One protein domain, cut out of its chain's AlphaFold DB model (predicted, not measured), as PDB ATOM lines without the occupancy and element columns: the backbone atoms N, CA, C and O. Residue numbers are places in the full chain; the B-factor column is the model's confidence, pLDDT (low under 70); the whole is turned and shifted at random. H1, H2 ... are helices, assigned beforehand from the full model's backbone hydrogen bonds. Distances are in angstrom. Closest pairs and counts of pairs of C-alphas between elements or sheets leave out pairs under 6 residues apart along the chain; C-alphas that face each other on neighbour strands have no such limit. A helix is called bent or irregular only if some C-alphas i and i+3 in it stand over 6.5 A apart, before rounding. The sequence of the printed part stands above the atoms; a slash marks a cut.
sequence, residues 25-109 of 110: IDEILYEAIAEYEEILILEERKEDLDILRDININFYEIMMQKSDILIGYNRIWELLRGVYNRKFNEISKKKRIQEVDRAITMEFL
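AT A GLANCE: This is residues 25 to 109 of the 110 residues of the protein "Tis13_18043" of Rhizophagus irregularis (strain DAOM 181602 / DAOM 197198 / MUCL 43194) (UniProt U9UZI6). A helical hairpin of two long helices, H1 and the bent H2, makes the length of the body, and H5 lies crosswise over one side of it, reaching from the arm H2a to H1. Two short helices, H3 and H4, lie by the other arm, H2b, and the link of residues 65 to 75 loops out past that end of the hairpin. The printed part has 85 residues with five named helices, H1 to H5 in order along the chain, and no named strand; the class is all helix. It is compact, with a radius of gyration of the C-alphas of 12.5 A, and elongated, spanning 41 by 26 by 19 A.

IN THESE COORDINATES: H1, residues 25 to 42, begins with C-alpha 25 at (65.394, 142.090, 127.885) and is 25.7 A long. H2, residues 46 to 64, was assigned as one helix by its hydrogen bonds but is bent: C-alphas 54 and 57 are 7.6 A apart. Its arms are H2a, residues 46 to 54, 12.3 A long, and H2b, residues 57 to 64, 10.7 A long, ending with C-alpha 64 at (65.099, 133.698, 134.222). H3 is residues 76 to 80, 6.3 A, and H4 is residues 88 to 91, 5.3 A. H5, residues 97 to 107, is 15.3 A long and ends with C-alpha 107 at (76.662, 138.644, 120.967).

HOW THE PARTS SIT: Taken whole, H2 is the hub, touching H1, H4 and H5. Its arms stand at a steep tilt of 55 degrees. H1 and H2a form a hairpin: they touch, H1 with residues 37 to 41 alone, at a shallow tilt of 26 degrees, opposite ways, the closest C-alphas being those of Leu 40 and Leu 49, 5.8 A apart. H1 and H2b are close but not clearly touching; their closest C-alphas, of Leu 29 and Tyr 60, are 7.9 A apart. H5 touches H1 at a steep tilt of 65 degrees, closest at the C-alphas of Ala 32 and Glu 107, 7.0 A. H5 and H2a only just touch, with 3 pairs of C-alphas within 8 A, the closest those of Ile 51 and Ile 97 at 7.1 A, and are about perpendicular at 85 degrees. H4 touches H2b, closest at the C-alphas of Asn 58 and Ile 91, 7.3 A. H3 and H2b are close but not clearly touching, with the C-alphas of Met 63 and Ile 76 closest at 4.8 A. H3 and H4 are apart. Every O i to N i+4 pair is within hydrogen-bond range in H1, H2a, H2b, H3 and H5; H4 is too short for such a pair.

THE WHOLE: The two C-alphas farthest apart are those of Glu 44 and Ile 71, 40.9 A. The printed part has no cut; the link from H2 to H3 is long. The mean pLDDT of the printed part is 81.3, and residue 88 and residues 91 to 109 are under 70.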
ATOM      1  N   ILE A  25      64.188 142.914 127.710       89.69
ATOM      2  CA  ILE A  25      65.394 142.090 127.885       89.69
ATOM      3  C   ILE A  25      65.153 140.605 127.562       89.69
ATOM      4  O   ILE A  25      66.056 139.940 127.058       89.69
ATOM      5  N   ASP A  26      63.957 140.085 127.840       89.62
ATOM      6  CA  ASP A  26      63.630 138.681 127.588       89.62
ATOM      7  C   ASP A  26      63.417 138.430 126.084       89.62
ATOM      8  O   ASP A  26      63.793 137.370 125.584       89.62
ATOM      9  N   GLU A  27      62.867 139.412 125.358       91.44
ATOM     10  CA  GLU A  27      62.766 139.398 123.889       91.44
ATOM     11  C   GLU A  27      64.152 139.453 123.246       91.44
ATOM     12  O   GLU A  27      64.456 138.605 122.413       91.44
ATOM     13  N   ILE A  28      65.029 140.350 123.713       90.12
ATOM     14  CA  ILE A  28      66.418 140.435 123.234       90.12
ATOM     15  C   ILE A  28      67.140 139.094 123.456       90.12
ATOM     16  O   ILE A  28      67.842 138.619 122.569       90.12
ATOM     17  N   LEU A  29      66.957 138.443 124.618       89.56
ATOM     18  CA  LEU A  29      67.528 137.112 124.896       89.56
ATOM     19  C   LEU A  29      67.077 136.064 123.888       89.56
ATOM     20  O   LEU A  29      67.887 135.260 123.426       89.56
ATOM     21  N   TYR A  30      65.785 136.053 123.587       90.44
ATOM     22  CA  TYR A  30      65.223 135.117 122.631       90.44
ATOM     23  C   TYR A  30      65.756 135.371 121.216       90.44
ATOM     24  O   TYR A  30      66.189 134.428 120.554       90.44
ATOM     25  N   GLU A  31      65.775 136.633 120.783       91.31
ATOM     26  CA  GLU A  31      66.300 137.043 119.478       91.31
ATOM     27  C   GLU A  31      67.777 136.676 119.331       91.31
ATOM     28  O   GLU A  31      68.135 136.026 118.356       91.31
ATOM     29  N   ALA A  32      68.613 136.944 120.337       88.31
ATOM     30  CA  ALA A  32      70.033 136.593 120.298       88.31
ATOM     31  C   ALA A  32      70.279 135.078 120.153       88.31
ATOM     32  O   ALA A  32      71.183 134.654 119.433       88.31
ATOM     33  N   ILE A  33      69.471 134.236 120.813       90.19
ATOM     34  CA  ILE A  33      69.559 132.774 120.650       90.19
ATOM     35  C   ILE A  33      69.166 132.370 119.224       90.19
ATOM     36  O   ILE A  33      69.823 131.510 118.635       90.19
ATOM     37  N   ALA A  34      68.109 132.975 118.676       92.69
ATOM     38  CA  ALA A  34      67.625 132.686 117.330       92.69
ATOM     39  C   ALA A  34      68.624 133.134 116.248       92.69
ATOM     40  O   ALA A  34      68.940 132.355 115.352       92.69
ATOM     41  N   GLU A  35      69.180 134.341 116.364       93.81
ATOM     42  CA  GLU A  35      70.210 134.859 115.456       93.81
ATOM     43  C   GLU A  35      71.461 133.976 115.473       93.81
ATOM     44  O   GLU A  35      71.978 133.596 114.420       93.81
ATOM     45  N   TYR A  36      71.910 133.561 116.659       90.69
ATOM     46  CA  TYR A  36      73.042 132.647 116.771       90.69
ATOM     47  C   TYR A  36      72.742 131.277 116.141       90.69
ATOM     48  O   TYR A  36      73.601 130.693 115.477       90.69
ATOM     49  N   GLU A  37      71.516 130.767 116.282       93.94
ATOM     50  CA  GLU A  37      71.083 129.546 115.595       93.94
ATOM     51  C   GLU A  37      71.179 129.688 114.066       93.94
ATOM     52  O   GLU A  37      71.706 128.794 113.397       93.94
ATOM     53  N   GLU A  38      70.722 130.815 113.512       96.19
ATOM     54  CA  GLU A  38      70.815 131.110 112.078       96.19
ATOM     55  C   GLU A  38      72.267 131.174 111.595       96.19
ATOM     56  O   GLU A  38      72.589 130.586 110.558       96.19
ATOM     57  N   ILE A  39      73.162 131.804 112.362       93.88
ATOM     58  CA  ILE A  39      74.601 131.836 112.066       93.88
ATOM     59  C   ILE A  39      75.157 130.411 111.975       93.88
ATOM     60  O   ILE A  39      75.805 130.060 110.987       93.88
ATOM     61  N   LEU A  40      74.861 129.549 112.952       94.62
ATOM     62  CA  LEU A  40      75.337 128.162 112.942       94.62
ATOM     63  C   LEU A  40      74.799 127.358 111.749       94.62
ATOM     64  O   LEU A  40      75.508 126.495 111.220       94.62
ATOM     65  N   ILE A  41      73.565 127.634 111.312       96.88
ATOM     66  CA  ILE A  41      72.972 127.033 110.110       96.88
ATOM     67  C   ILE A  41      73.718 127.497 108.854       96.88
ATOM     68  O   ILE A  41      74.096 126.658 108.033       96.88
ATOM     69  N   LEU A  42      73.941 128.806 108.707       97.44
ATOM     70  CA  LEU A  42      74.617 129.408 107.552       97.44
ATOM     71  C   LEU A  42      76.078 128.959 107.430       97.44
ATOM     72  O   LEU A  42      76.567 128.747 106.323       97.44
ATOM     73  N   GLU A  43      76.762 128.779 108.559       96.75
ATOM     74  CA  GLU A  43      78.150 128.312 108.623       96.75
ATOM     75  C   GLU A  43      78.291 126.778 108.557       96.75
ATOM     76  O   GLU A  43      79.396 126.249 108.674       96.75
ATOM     77  N   GLU A  44      77.186 126.043 108.392       96.19
ATOM     78  CA  GLU A  44      77.137 124.574 108.392       96.19
ATOM     79  C   GLU A  44      77.744 123.917 109.656       96.19
ATOM     80  O   GLU A  44      78.191 122.763 109.636       96.19
ATOM     81  N   ARG A  45      77.712 124.610 110.801       93.81
ATOM     82  CA  ARG A  45      78.261 124.152 112.090       93.81
ATOM     83  C   ARG A  45      77.301 123.219 112.829       93.81
ATOM     84  O   ARG A  45      76.846 123.495 113.936       93.81
ATOM     85  N   LYS A  46      77.005 122.069 112.219       93.75
ATOM     86  CA  LYS A  46      75.988 121.109 112.699       93.75
ATOM     87  C   LYS A  46      76.182 120.662 114.149       93.75
ATOM     88  O   LYS A  46      75.215 120.599 114.895       93.75
ATOM     89  N   GLU A  47      77.419 120.377 114.555       90.88
ATOM     90  CA  GLU A  47      77.702 119.914 115.921       90.88
ATOM     91  C   GLU A  47      77.376 120.982 116.975       90.88
ATOM     92  O   GLU A  47      76.895 120.651 118.056       90.88
ATOM     93  N   ASP A  48      77.613 122.256 116.660       88.12
ATOM     94  CA  ASP A  48      77.328 123.369 117.566       88.12
ATOM     95  C   ASP A  48      75.841 123.730 117.553       88.12
ATOM     96  O   ASP A  48      75.287 124.069 118.595       88.12
ATOM     97  N   LEU A  49      75.174 123.582 116.402       92.12
ATOM     98  CA  LEU A  49      73.725 123.736 116.278       92.12
ATOM     99  C   LEU A  49      72.977 122.708 117.139       92.12
ATOM    100  O   LEU A  49      72.041 123.059 117.856       92.12
ATOM    101  N   ASP A  50      73.410 121.445 117.100       92.62
ATOM    102  CA  ASP A  50      72.839 120.384 117.932       92.62
ATOM    103  C   ASP A  50      73.051 120.676 119.422       92.62
ATOM    104  O   ASP A  50      72.146 120.470 120.230       92.62
ATOM    105  N   ILE A  51      74.223 121.206 119.790       89.44
ATOM    106  CA  ILE A  51      74.500 121.654 121.157       89.44
ATOM    107  C   ILE A  51      73.559 122.793 121.558       89.44
ATOM    108  O   ILE A  51      72.939 122.703 122.614       89.44
ATOM    109  N   LEU A  52      73.439 123.842 120.739       89.19
ATOM    110  CA  LEU A  52      72.582 124.993 121.024       89.19
ATOM    111  C   LEU A  52      71.139 124.546 121.281       89.19
ATOM    112  O   LEU A  52      70.544 124.931 122.283       89.19
ATOM    113  N   ARG A  53      70.600 123.681 120.416       91.44
ATOM    114  CA  ARG A  53      69.235 123.149 120.538       91.44
ATOM    115  C   ARG A  53      69.030 122.254 121.760       91.44
ATOM    116  O   ARG A  53      67.925 122.213 122.287       91.44
ATOM    117  N   ASP A  54      70.066 121.549 122.209       90.25
ATOM    118  CA  ASP A  54      70.014 120.721 123.424       90.25
ATOM    119  C   ASP A  54      70.043 121.579 124.704       90.25
ATOM    120  O   ASP A  54      69.443 121.222 125.721       90.25
ATOM    121  N   ILE A  55      70.722 122.734 124.668       86.06
ATOM    122  CA  ILE A  55      70.905 123.585 125.853       86.06
ATOM    123  C   ILE A  55      69.959 124.787 125.933       86.06
ATOM    124  O   ILE A  55      69.779 125.294 127.038       86.06
ATOM    125  N   ASN A  56      69.365 125.262 124.831       87.44
ATOM    126  CA  ASN A  56      68.695 126.571 124.773       87.44
ATOM    127  C   ASN A  56      67.578 126.746 125.817       87.44
ATOM    128  O   ASN A  56      67.521 127.787 126.470       87.44
ATOM    129  N   ILE A  57      66.748 125.723 126.046       88.75
ATOM    130  CA  ILE A  57      65.684 125.746 127.058       88.75
ATOM    131  C   ILE A  57      66.300 125.898 128.451       88.75
ATOM    132  O   ILE A  57      65.933 126.803 129.197       88.75
ATOM    133  N   ASN A  58      67.286 125.061 128.786       88.00
ATOM    134  CA  ASN A  58      67.949 125.104 130.091       88.00
ATOM    135  C   ASN A  58      68.697 126.431 130.304       88.00
ATOM    136  O   ASN A  58      68.704 126.973 131.409       88.00
ATOM    137  N   PHE A  59      69.327 126.961 129.254       86.62
ATOM    138  CA  PHE A  59      70.007 128.252 129.274       86.62
ATOM    139  C   PHE A  59      69.016 129.385 129.570       86.62
ATOM    140  O   PHE A  59      69.228 130.155 130.509       86.62
ATOM    141  N   TYR A  60      67.897 129.435 128.842       88.56
ATOM    142  CA  TYR A  60      66.833 130.414 129.056       88.56
ATOM    143  C   TYR A  60      66.252 130.323 130.475       88.56
ATOM    144  O   TYR A  60      66.146 131.328 131.181       88.56
ATOM    145  N   GLU A  61      65.959 129.113 130.955       90.69
ATOM    146  CA  GLU A  61      65.475 128.897 132.320       90.69
ATOM    147  C   GLU A  61      66.468 129.394 133.379       90.69
ATOM    148  O   GLU A  61      66.065 130.042 134.348       90.69
ATOM    149  N   ILE A  62      67.771 129.139 133.207       89.50
ATOM    150  CA  ILE A  62      68.808 129.653 134.114       89.50
ATOM    151  C   ILE A  62      68.811 131.180 134.120       89.50
ATOM    152  O   ILE A  62      68.911 131.763 135.198       89.50
ATOM    153  N   MET A  63      68.676 131.824 132.961       90.50
ATOM    154  CA  MET A  63      68.661 133.284 132.836       90.50
ATOM    155  C   MET A  63      67.469 133.921 133.556       90.50
ATOM    156  O   MET A  63      67.610 134.989 134.159       90.50
ATOM    157  N   MET A  64      66.322 133.239 133.559       91.19
ATOM    158  CA  MET A  64      65.099 133.698 134.222       91.19
ATOM    159  C   MET A  64      65.067 133.424 135.729       91.19
ATOM    160  O   MET A  64      64.298 134.052 136.461       91.19
ATOM    161  N   GLN A  65      65.913 132.524 136.235       92.56
ATOM    162  CA  GLN A  65      66.028 132.283 137.673       92.56
ATOM    163  C   GLN A  65      66.542 133.521 138.414       92.56
ATOM    164  O   GLN A  65      67.272 134.351 137.871       92.56
ATOM    165  N   LYS A  66      66.177 133.624 139.699       93.00
ATOM    166  CA  LYS A  66      66.647 134.699 140.579       93.00
ATOM    167  C   LYS A  66      68.173 134.733 140.620       93.00
ATOM    168  O   LYS A  66      68.827 133.694 140.707       93.00
ATOM    169  N   SER A  67      68.710 135.942 140.575       90.12
ATOM    170  CA  SER A  67      70.131 136.203 140.732       90.12
ATOM    171  C   SER A  67      70.578 135.896 142.160       90.12
ATOM    172  O   SER A  67      69.891 136.230 143.128       90.12
ATOM    173  N   ASP A  68      71.755 135.283 142.275       86.00
ATOM    174  CA  ASP A  68      72.386 134.977 143.564       86.00
ATOM    175  C   ASP A  68      73.199 136.178 144.093       86.00
ATOM    176  O   ASP A  68      73.599 136.203 145.257       86.00
ATOM    177  N   ILE A  69      73.444 137.184 143.242       86.44
ATOM    178  CA  ILE A  69      74.296 138.352 143.526       86.44
ATOM    179  C   ILE A  69      73.486 139.662 143.497       86.44
ATOM    180  O   ILE A  69      73.711 140.558 144.310       86.44
ATOM    181  N   LEU A  70      72.531 139.787 142.574       87.56
ATOM    182  CA  LEU A  70      71.699 140.968 142.345       87.56
ATOM    183  C   LEU A  70      70.309 140.752 142.952       87.56
ATOM    184  O   LEU A  70      69.382 140.269 142.300       87.56
ATOM    185  N   ILE A  71      70.153 141.132 144.218       87.06
ATOM    186  CA  ILE A  71      68.885 140.987 144.946       87.06
ATOM    187  C   ILE A  71      67.753 141.691 144.185       87.06
ATOM    188  O   ILE A  71      67.837 142.882 143.895       87.06
ATOM    189  N   GLY A  72      66.679 140.950 143.901       88.38
ATOM    190  CA  GLY A  72      65.497 141.460 143.198       88.38
ATOM    191  C   GLY A  72      65.547 141.331 141.673       88.38
ATOM    192  O   GLY A  72      64.569 141.686 141.024       88.38
ATOM    193  N   TYR A  73      66.629 140.787 141.113       89.94
ATOM    194  CA  TYR A  73      66.808 140.599 139.672       89.94
ATOM    195  C   TYR A  73      66.902 139.113 139.304       89.94
ATOM    196  O   TYR A  73      67.186 138.266 140.156       89.94
ATOM    197  N   ASN A  74      66.656 138.785 138.035       92.00
ATOM    198  CA  ASN A  74      66.992 137.486 137.446       92.00
ATOM    199  C   ASN A  74      68.442 137.484 136.917       92.00
ATOM    200  O   ASN A  74      69.134 138.505 136.919       92.00
ATOM    201  N   ARG A  75      68.944 136.312 136.531       91.44
ATOM    202  CA  ARG A  75      70.357 136.098 136.180       91.44
ATOM    203  C   ARG A  75      70.784 136.718 134.859       91.44
ATOM    204  O   ARG A  75      71.970 136.991 134.705       91.44
ATOM    205  N   ILE A  76      69.860 137.043 133.958       89.06
ATOM    206  CA  ILE A  76      70.196 137.847 132.774       89.06
ATOM    207  C   ILE A  76      70.848 139.189 133.147       89.06
ATOM    208  O   ILE A  76      71.763 139.640 132.466       89.06
ATOM    209  N   TRP A  77      70.504 139.779 134.296       88.75
ATOM    210  CA  TRP A  77      71.185 140.985 134.785       88.75
ATOM    211  C   TRP A  77      72.616 140.736 135.260       88.75
ATOM    212  O   TRP A  77      73.424 141.663 135.255       88.75
ATOM    213  N   GLU A  78      72.948 139.514 135.685       87.62
ATOM    214  CA  GLU A  78      74.340 139.135 135.943       87.62
ATOM    215  C   GLU A  78      75.115 139.131 134.622       87.62
ATOM    216  O   GLU A  78      76.186 139.735 134.548       87.62
ATOM    217  N   LEU A  79      74.527 138.551 133.565       83.88
ATOM    218  CA  LEU A  79      75.125 138.521 132.229       83.88
ATOM    219  C   LEU A  79      75.361 139.930 131.674       83.88
ATOM    220  O   LEU A  79      76.481 140.240 131.279       83.88
ATOM    221  N   LEU A  80      74.351 140.806 131.731       83.06
ATOM    222  CA  LEU A  80      74.452 142.200 131.276       83.06
ATOM    223  C   LEU A  80      75.567 142.985 131.994       83.06
ATOM    224  O   LEU A  80      76.083 143.966 131.465       83.06
ATOM    225  N   ARG A  81      75.962 142.567 133.205       81.38
ATOM    226  CA  ARG A  81      77.084 143.154 133.963       81.38
ATOM    227  C   ARG A  81      78.435 142.506 133.685       81.38
ATOM    228  O   ARG A  81      79.416 142.872 134.332       81.38
ATOM    229  N   GLY A  82      78.494 141.522 132.793       75.56
ATOM    230  CA  GLY A  82      79.678 140.697 132.568       75.56
ATOM    231  C   GLY A  82      80.010 139.784 133.755       75.56
ATOM    232  O   GLY A  82      81.158 139.363 133.911       75.56
ATOM    233  N   VAL A  83      79.040 139.488 134.628       76.12
ATOM    234  CA  VAL A  83      79.230 138.576 135.759       76.12
ATOM    235  C   VAL A  83      78.975 137.149 135.285       76.12
ATOM    236  O   VAL A  83      77.861 136.780 134.927       76.12
ATOM    237  N   TYR A  84      80.025 136.326 135.305       70.06
ATOM    238  CA  TYR A  84      79.926 134.930 134.888       70.06
ATOM    239  C   TYR A  84      79.009 134.120 135.816       70.06
ATOM    240  O   TYR A  84      79.288 133.972 137.013       70.06
ATOM    241  N   ASN A  85      77.959 133.524 135.247       71.31
ATOM    242  CA  ASN A  85      77.027 132.700 135.997       71.31
ATOM    243  C   ASN A  85      77.532 131.253 136.115       71.31
ATOM    244  O   ASN A  85      77.599 130.492 135.150       71.31
ATOM    245  N   ARG A  86      77.864 130.838 137.344       75.00
ATOM    246  CA  ARG A  86      78.424 129.501 137.604       75.00
ATOM    247  C   ARG A  86      77.443 128.361 137.332       75.00
ATOM    248  O   ARG A  86      77.915 127.237 137.175       75.00
ATOM    249  N   LYS A  87      76.132 128.619 137.256       74.19
ATOM    250  CA  LYS A  87      75.127 127.612 136.883       74.19
ATOM    251  C   LYS A  87      75.261 127.167 135.439       74.19
ATOM    252  O   LYS A  87      74.912 126.031 135.142       74.19
ATOM    253  N   PHE A  88      75.892 127.969 134.584       69.38
ATOM    254  CA  PHE A  88      76.251 127.511 133.249       69.38
ATOM    255  C   PHE A  88      77.224 126.322 133.268       69.38
ATOM    256  O   PHE A  88      77.226 125.511 132.352       69.38
ATOM    257  N   ASN A  89      77.977 126.095 134.352       70.12
ATOM    258  CA  ASN A  89      78.771 124.864 134.502       70.12
ATOM    259  C   ASN A  89      77.919 123.599 134.677       70.12
ATOM    260  O   ASN A  89      78.400 122.495 134.426       70.12
ATOM    261  N   GLU A  90      76.669 123.733 135.131       71.12
ATOM    262  CA  GLU A  90      75.759 122.598 135.318       71.12
ATOM    263  C   GLU A  90      75.230 122.093 133.966       71.12
ATOM    264  O   GLU A  90      75.076 120.879 133.798       71.12
ATOM    265  N   ILE A  91      75.059 123.000 132.992       69.94
ATOM    266  CA  ILE A  91      74.694 122.688 131.599       69.94
ATOM    267  C   ILE A  91      75.926 122.396 130.714       69.94
ATOM    268  O   ILE A  91      75.866 121.536 129.840       69.94
ATOM    269  N   SER A  92      77.087 123.007 130.984       60.91
ATOM    270  CA  SER A  92      78.296 122.922 130.141       60.91
ATOM    271  C   SER A  92      79.276 121.796 130.510       60.91
ATOM    272  O   SER A  92      80.495 121.975 130.540       60.91
ATOM    273  N   LYS A  93      78.786 120.567 130.723       57.69
ATOM    274  CA  LYS A  93      79.659 119.410 131.044       57.69
ATOM    275  C   LYS A  93      80.629 119.000 129.914       57.69
ATOM    276  O   LYS A  93      81.470 118.127 130.122       57.69
ATOM    277  N   LYS A  94      80.549 119.622 128.730       54.69
ATOM    278  CA  LYS A  94      81.461 119.437 127.585       54.69
ATOM    279  C   LYS A  94      82.193 120.752 127.276       54.69
ATOM    280  O   LYS A  94      81.555 121.791 127.166       54.69
ATOM    281  N   LYS A  95      83.515 120.692 127.043       54.78
ATOM    282  CA  LYS A  95      84.400 121.846 126.733       54.78
ATOM    283  C   LYS A  95      83.854 122.813 125.663       54.78
ATOM    284  O   LYS A  95      84.052 124.010 125.798       54.78
ATOM    285  N   ARG A  96      83.153 122.301 124.646       52.88
ATOM    286  CA  ARG A  96      82.582 123.098 123.544       52.88
ATOM    287  C   ARG A  96      81.357 123.936 123.933       52.88
ATOM    288  O   ARG A  96      81.131 124.981 123.345       52.88
ATOM    289  N   ILE A  97      80.613 123.543 124.969       53.44
ATOM    290  CA  ILE A  97      79.456 124.320 125.455       53.44
ATOM    291  C   ILE A  97      79.928 125.633 126.091       53.44
ATOM    292  O   ILE A  97      79.294 126.661 125.925       53.44
ATOM    293  N   GLN A  98      81.101 125.636 126.734       58.88
ATOM    294  CA  GLN A  98      81.699 126.858 127.285       58.88
ATOM    295  C   GLN A  98      82.119 127.859 126.198       58.88
ATOM    296  O   GLN A  98      82.220 129.051 126.476       58.88
ATOM    297  N   GLU A  99      82.400 127.383 124.982       62.09
ATOM    298  CA  GLU A  99      82.718 128.227 123.826       62.09
ATOM    299  C   GLU A  99      81.438 128.836 123.237       62.09
ATOM    300  O   GLU A  99      81.435 130.024 122.928       62.09
ATOM    301  N   VAL A 100      80.342 128.069 123.193       57.88
ATOM    302  CA  VAL A 100      79.004 128.537 122.784       57.88
ATOM    303  C   VAL A 100      78.407 129.521 123.796       57.88
ATOM    304  O   VAL A 100      77.998 130.608 123.409       57.88
ATOM    305  N   ASP A 101      78.450 129.217 125.098       58.53
ATOM    306  CA  ASP A 101      78.001 130.134 126.158       58.53
ATOM    307  C   ASP A 101      78.762 131.469 126.092       58.53
ATOM    308  O   ASP A 101      78.184 132.539 126.279       58.53
ATOM    309  N   ARG A 102      80.073 131.424 125.804       63.56
ATOM    310  CA  ARG A 102      80.888 132.633 125.608       63.56
ATOM    311  C   ARG A 102      80.522 133.387 124.337       63.56
ATOM    312  O   ARG A 102      80.516 134.610 124.392       63.56
ATOM    313  N   ALA A 103      80.230 132.693 123.238       62.59
ATOM    314  CA  ALA A 103      79.803 133.321 121.990       62.59
ATOM    315  C   ALA A 103      78.467 134.057 122.176       62.59
ATOM    316  O   ALA A 103      78.419 135.258 121.943       62.59
ATOM    317  N   ILE A 104      77.455 133.397 122.753       59.41
ATOM    318  CA  ILE A 104      76.153 134.013 123.067       59.41
ATOM    319  C   ILE A 104      76.327 135.204 124.018       59.41
ATOM    320  O   ILE A 104      75.727 136.253 123.819       59.41
ATOM    321  N   THR A 105      77.195 135.084 125.031       60.12
ATOM    322  CA  THR A 105      77.518 136.206 125.931       60.12
ATOM    323  C   THR A 105      78.153 137.385 125.185       60.12
ATOM    324  O   THR A 105      77.906 138.531 125.549       60.12
ATOM    325  N   MET A 106      78.995 137.125 124.182       62.12
ATOM    326  CA  MET A 106      79.642 138.169 123.384       62.12
ATOM    327  C   MET A 106      78.668 138.845 122.415       62.12
ATOM    328  O   MET A 106      78.739 140.062 122.292       62.12
ATOM    329  N   GLU A 107      77.754 138.097 121.791       57.66
ATOM    330  CA  GLU A 107      76.662 138.644 120.967       57.66
ATOM    331  C   GLU A 107      75.731 139.537 121.808       57.66
ATOM    332  O   GLU A 107      75.358 140.620 121.386       57.66
ATOM    333  N   PHE A 108      75.421 139.130 123.046       52.47
ATOM    334  CA  PHE A 108      74.534 139.880 123.948       52.47
ATOM    335  C   PHE A 108      75.120 141.197 124.489       52.47
ATOM    336  O   PHE A 108      74.414 141.980 125.125       52.47
ATOM    337  N   LEU A 109      76.431 141.400 124.337       50.53
ATOM    338  CA  LEU A 109      77.182 142.525 124.906       50.53
ATOM    339  C   LEU A 109      77.795 143.450 123.837       50.53
ATOM    340  O   LEU A 109      78.479 144.409 124.212       50.53
TER     341      LEU A 109